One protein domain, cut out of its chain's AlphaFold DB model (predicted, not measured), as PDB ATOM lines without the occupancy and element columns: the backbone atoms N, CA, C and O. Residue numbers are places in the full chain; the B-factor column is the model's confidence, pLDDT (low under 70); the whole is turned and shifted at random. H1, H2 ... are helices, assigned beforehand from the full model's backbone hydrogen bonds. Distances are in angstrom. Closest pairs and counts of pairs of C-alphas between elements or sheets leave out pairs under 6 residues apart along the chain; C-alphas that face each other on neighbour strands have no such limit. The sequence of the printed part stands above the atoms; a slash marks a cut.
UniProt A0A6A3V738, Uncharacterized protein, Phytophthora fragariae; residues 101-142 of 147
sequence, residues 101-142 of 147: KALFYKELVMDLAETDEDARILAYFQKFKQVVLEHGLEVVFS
ATOM      1  N   LYS A 101     126.132 100.761 118.905       83.38
ATOM      2  CA  LYS A 101     125.432 100.724 120.191       83.38
ATOM      3  C   LYS A 101     124.686 102.028 120.429       83.38
ATOM      4  O   LYS A 101     123.502 101.984 120.755       83.38
ATOM      5  N   ALA A 102     125.347 103.170 120.245       87.50
ATOM      6  CA  ALA A 102     124.703 104.473 120.402       87.50
ATOM      7  C   ALA A 102     123.568 104.678 119.383       87.50
ATOM      8  O   ALA A 102     122.503 105.185 119.740       87.50
ATOM      9  N   LEU A 103     123.769 104.237 118.137       89.19
ATOM     10  CA  LEU A 103     122.762 104.286 117.081       89.19
ATOM     11  C   LEU A 103     121.519 103.473 117.458       89.19
ATOM     12  O   LEU A 103     120.410 103.998 117.429       89.19
ATOM     13  N   PHE A 104     121.695 102.207 117.840       89.94
ATOM     14  CA  PHE A 104     120.573 101.334 118.184       89.94
ATOM     15  C   PHE A 104     119.866 101.785 119.456       89.94
ATOM     16  O   PHE A 104     118.641 101.777 119.492       89.94
ATOM     17  N   TYR A 105     120.608 102.257 120.459       90.19
ATOM     18  CA  TYR A 105     120.013 102.829 121.665       90.19
ATOM     19  C   TYR A 105     119.093 104.017 121.348       90.19
ATOM     20  O   TYR A 105     118.044 104.179 121.968       90.19
ATOM     21  N   LYS A 106     119.475 104.844 120.369       91.62
ATOM     22  CA  LYS A 106     118.698 106.013 119.954       91.62
ATOM     23  C   LYS A 106     117.514 105.653 119.050       91.62
ATOM     24  O   LYS A 106     116.429 106.196 119.234       91.62
ATOM     25  N   GLU A 107     117.725 104.805 118.046       92.81
ATOM     26  CA  GLU A 107     116.753 104.571 116.968       92.81
ATOM     27  C   GLU A 107     115.808 103.387 117.225       92.81
ATOM     28  O   GLU A 107     114.712 103.355 116.663       92.81
ATOM     29  N   LEU A 108     116.212 102.407 118.041       94.31
ATOM     30  CA  LEU A 108     115.452 101.179 118.297       94.31
ATOM     31  C   LEU A 108     114.786 101.226 119.669       94.31
ATOM     32  O   LEU A 108     115.128 100.474 120.584       94.31
ATOM     33  N   VAL A 109     113.796 102.107 119.791       93.38
ATOM     34  CA  VAL A 109     112.937 102.208 120.972       93.38
ATOM     35  C   VAL A 109     111.600 101.543 120.670       93.38
ATOM     36  O   VAL A 109     110.933 101.884 119.695       93.38
ATOM     37  N   MET A 110     111.214 100.571 121.497       95.12
ATOM     38  CA  MET A 110     109.919  99.905 121.378       95.12
ATOM     39  C   MET A 110     108.800 100.847 121.822       95.12
ATOM     40  O   MET A 110     108.881 101.443 122.897       95.12
ATOM     41  N   ASP A 111     107.748 100.951 121.014       95.06
ATOM     42  CA  ASP A 111     106.567 101.727 121.374       95.06
ATOM     43  C   ASP A 111     105.717 100.960 122.394       95.06
ATOM     44  O   ASP A 111     104.956 100.062 122.047       95.06
ATOM     45  N   LEU A 112     105.867 101.301 123.673       95.38
ATOM     46  CA  LEU A 112     105.105 100.685 124.760       95.38
ATOM     47  C   LEU A 112     103.656 101.188 124.844       95.38
ATOM     48  O   LEU A 112     102.890 100.649 125.643       95.38
ATOM     49  N   ALA A 113     103.279 102.205 124.061       96.50
ATOM     50  CA  ALA A 113     101.894 102.652 123.970       96.50
ATOM     51  C   ALA A 113     101.054 101.746 123.053       96.50
ATOM     52  O   ALA A 113      99.836 101.697 123.220       96.50
ATOM     53  N   GLU A 114     101.686 101.006 122.134       95.94
ATOM     54  CA  GLU A 114     101.012  99.973 121.348       95.94
ATOM     55  C   GLU A 114     100.644  98.783 122.248       95.94
ATOM     56  O   GLU A 114     101.498  98.150 122.888       95.94
ATOM     57  N   THR A 115      99.340  98.512 122.317       96.56
ATOM     58  CA  THR A 115      98.748  97.466 123.157       96.56
ATOM     59  C   THR A 115      98.712  96.110 122.465       96.56
ATOM     60  O   THR A 115      98.699  95.091 123.151       96.56
ATOM     61  N   ASP A 116      98.697  96.091 121.130       97.81
ATOM     62  CA  ASP A 116      98.804  94.870 120.341       97.81
ATOM     63  C   ASP A 116     100.267  94.399 120.327       97.81
ATOM     64  O   ASP A 116     101.161  95.038 119.764       97.81
ATOM     65  N   GLU A 117     100.533  93.284 121.010       95.31
ATOM     66  CA  GLU A 117     101.889  92.767 121.199       95.31
ATOM     67  C   GLU A 117     102.551  92.374 119.874       95.31
ATOM     68  O   GLU A 117     103.733  92.669 119.671       95.31
ATOM     69  N   ASP A 118     101.788  91.771 118.959       96.62
ATOM     70  CA  ASP A 118     102.280  91.330 117.656       96.62
ATOM     71  C   ASP A 118     102.629  92.536 116.777       96.62
ATOM     72  O   ASP A 118     103.711  92.588 116.181       96.62
ATOM     73  N   ALA A 119     101.756  93.548 116.740       96.94
ATOM     74  CA  ALA A 119     102.002  94.787 116.010       96.94
ATOM     75  C   ALA A 119     103.227  95.534 116.560       96.94
ATOM     76  O   ALA A 119     104.086  95.968 115.785       96.94
ATOM     77  N   ARG A 120     103.355  95.623 117.891       97.00
ATOM     78  CA  ARG A 120     104.487  96.274 118.567       97.00
ATOM     79  C   ARG A 120     105.816  95.605 118.230       97.00
ATOM     80  O   ARG A 120     106.781  96.285 117.871       97.00
ATOM     81  N   ILE A 121     105.874  94.277 118.333       96.19
ATOM     82  CA  ILE A 121     107.081  93.498 118.026       96.19
ATOM     83  C   ILE A 121     107.429  93.635 116.541       96.19
ATOM     84  O   ILE A 121     108.584  93.901 116.193       96.19
ATOM     85  N   LEU A 122     106.440  93.512 115.653       96.12
ATOM     86  CA  LEU A 122     106.658  93.623 114.215       96.12
ATOM     87  C   LEU A 122     107.191  95.006 113.821       96.12
ATOM     88  O   LEU A 122     108.159  95.090 113.060       96.12
ATOM     89  N   ALA A 123     106.608  96.080 114.356       95.62
ATOM     90  CA  ALA A 123     107.054  97.447 114.099       95.62
ATOM     91  C   ALA A 123     108.504  97.672 114.563       95.62
ATOM     92  O   ALA A 123     109.303  98.264 113.831       95.62
ATOM     93  N   TYR A 124     108.879  97.131 115.728       95.88
ATOM     94  CA  TYR A 124     110.253  97.188 116.235       95.88
ATOM     95  C   TYR A 124     111.253  96.527 115.272       95.88
ATOM     96  O   TYR A 124     112.257  97.135 114.893       95.88
ATOM     97  N   PHE A 125     110.960  95.312 114.796       94.75
ATOM     98  CA  PHE A 125     111.835  94.615 113.844       94.75
ATOM     99  C   PHE A 125     111.855  95.259 112.453       94.75
ATOM    100  O   PHE A 125     112.882  95.231 111.770       94.75
ATOM    101  N   GLN A 126     110.753  95.873 112.018       93.88
ATOM    102  CA  GLN A 126     110.737  96.675 110.794       93.88
ATOM    103  C   GLN A 126     111.646  97.902 110.920       93.88
ATOM    104  O   GLN A 126     112.422  98.177 110.001       93.88
ATOM    105  N   LYS A 127     111.611  98.590 112.068       94.81
ATOM    106  CA  LYS A 127     112.511  99.709 112.361       94.81
ATOM    107  C   LYS A 127     113.970  99.252 112.416       94.81
ATOM    108  O   LYS A 127     114.808  99.913 111.812       94.81
ATOM    109  N   PHE A 128     114.271  98.098 113.021       93.38
ATOM    110  CA  PHE A 128     115.612  97.493 112.976       93.38
ATOM    111  C   PHE A 128     116.111  97.308 111.540       93.38
ATOM    112  O   PHE A 128     117.168  97.830 111.188       93.38
ATOM    113  N   LYS A 129     115.327  96.641 110.681       90.88
ATOM    114  CA  LYS A 129     115.696  96.431 109.270       90.88
ATOM    115  C   LYS A 129     115.926  97.750 108.534       90.88
ATOM    116  O   LYS A 129     116.851  97.847 107.734       90.88
ATOM    117  N   GLN A 130     115.105  98.763 108.811       90.50
ATOM    118  CA  GLN A 130     115.281 100.093 108.237       90.50
ATOM    119  C   GLN A 130     116.593 100.744 108.694       90.50
ATOM    120  O   GLN A 130     117.326 101.245 107.851       90.50
ATOM    121  N   VAL A 131     116.908 100.711 109.993       89.69
ATOM    122  CA  VAL A 131     118.141 101.301 110.540       89.69
ATOM    123  C   VAL A 131     119.379 100.609 109.973       89.69
ATOM    124  O   VAL A 131     120.315 101.297 109.574       89.69
ATOM    125  N   VAL A 132     119.366  99.274 109.894       87.56
ATOM    126  CA  VAL A 132     120.454  98.481 109.302       87.56
ATOM    127  C   VAL A 132     120.702  98.888 107.853       87.56
ATOM    128  O   VAL A 132     121.840  99.174 107.495       87.56
ATOM    129  N   LEU A 133     119.641  98.975 107.047       85.62
ATOM    130  CA  LEU A 133     119.736  99.361 105.640       85.62
ATOM    131  C   LEU A 133     120.208 100.814 105.471       85.62
ATOM    132  O   LEU A 133     121.107 101.083 104.688       85.62
ATOM    133  N   GLU A 134     119.633 101.766 106.211       85.81
ATOM    134  CA  GLU A 134     119.963 103.199 106.089       85.81
ATOM    135  C   GLU A 134     121.412 103.528 106.474       85.81
ATOM    136  O   GLU A 134     121.957 104.523 105.994       85.81
ATOM    137  N   HIS A 135     122.042 102.691 107.300       82.50
ATOM    138  CA  HIS A 135     123.424 102.867 107.751       82.50
ATOM    139  C   HIS A 135     124.403 101.882 107.091       82.50
ATOM    140  O   HIS A 135     125.552 101.805 107.521       82.50
ATOM    141  N   GLY A 136     123.973 101.122 106.074       80.56
ATOM    142  CA  GLY A 136     124.830 100.162 105.370       80.56
ATOM    143  C   GLY A 136     125.364  99.040 106.264       80.56
ATOM    144  O   GLY A 136     126.425  98.482 106.006       80.56
ATOM    145  N   LEU A 137     124.661  98.702 107.348       82.94
ATOM    146  CA  LEU A 137     125.112  97.704 108.324       82.94
ATOM    147  C   LEU A 137     124.827  96.265 107.873       82.94
ATOM    148  O   LEU A 137     125.054  95.330 108.632       82.94
ATOM    149  N   GLU A 138     124.326  96.057 106.654       79.56
ATOM    150  CA  GLU A 138     123.947  94.733 106.146       79.56
ATOM    151  C   GLU A 138     125.117  93.750 106.206       79.56
ATOM    152  O   GLU A 138     124.935  92.619 106.642       79.56
ATOM    153  N   VAL A 139     126.330  94.203 105.863       74.94
ATOM    154  CA  VAL A 139     127.540  93.370 105.928       74.94
ATOM    155  C   VAL A 139     127.854  92.949 107.367       74.94
ATOM    156  O   VAL A 139     128.222  91.797 107.593       74.94
ATOM    157  N   VAL A 140     127.641  93.839 108.345       75.94
ATOM    158  CA  VAL A 140     127.872  93.565 109.777       75.94
ATOM    159  C   VAL A 140     126.992  92.417 110.272       75.94
ATOM    160  O   VAL A 140     127.423  91.631 111.108       75.94
ATOM    161  N   PHE A 141     125.778  92.300 109.733       75.19
ATOM    162  CA  PHE A 141     124.805  91.272 110.107       75.19
ATOM    163  C   PHE A 141     124.696  90.129 109.082       75.19
ATOM    164  O   PHE A 141     123.768  89.333 109.167       75.19
ATOM    165  N   SER A 142     125.615  90.048 108.112       69.19
ATOM    166  CA  SER A 142     125.605  89.031 107.042       69.19
ATOM    167  C   SER A 142     126.507  87.817 107.301       69.19
ATOM    168  O   SER A 142     126.610  86.952 106.437       69.19
TER     169      SER A 142
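Overview. This is residues 101 to 142 of the 147 residues of an uncharacterized protein of Phytophthora fragariae (UniProt A0A6A3V738). One long helix, H2, runs along most of the length of the model, and the stretch before it, the short helix H1 and the link of residues 108 to 116, folds back over it as the other limb of a lopsided U. H1 stands at a steep tilt to H2 and comes nearest to it with its last residue, Glu 107, near Val 131 of H2, and residues 135 to 142 form a tail after the end of H2. The printed part has 42 residues with two named helices, H1 then H2, and no named strand; its class is all helix. It is only just loose, close to compact, with a radius of gyration of the C-alphas of 11.3 A, and elongated, spanning 33 by 19 by 13 A.

Along the chain. Find C-alpha 117 at (101.889, 92.767, 121.199); from there H2, residues 117 to 134, runs 25.8 A to C-alpha 134 at (119.963, 103.199, 106.089). Then go back to C-alpha 101 at (125.432, 100.724, 120.191), where H1, residues 101 to 107, begins; its first and last C-alphas are 10.0 A apart.

Arrangement. Start from H2 and look at Val 131: its C-alpha and that of Glu 107 are 7.3 A apart, the closest of H2 and H1. The two helices are close but not clearly touching, with 2 pairs of C-alphas within 8 A. Their lines stand at a steep tilt of 60 degrees, and they run opposite ways. In both H1 and H2 every O i to N i+4 pair is within hydrogen-bond range.

Size, cuts and confidence. Look at Thr 115 and Val 139 for the two C-alphas farthest apart, at 33.8 A. The printed part has no cut, and the link from H1 to H2, 9 residues, is short. The mean pLDDT of the printed part is 90.0, and under 70 you will find one residue, Ser 142.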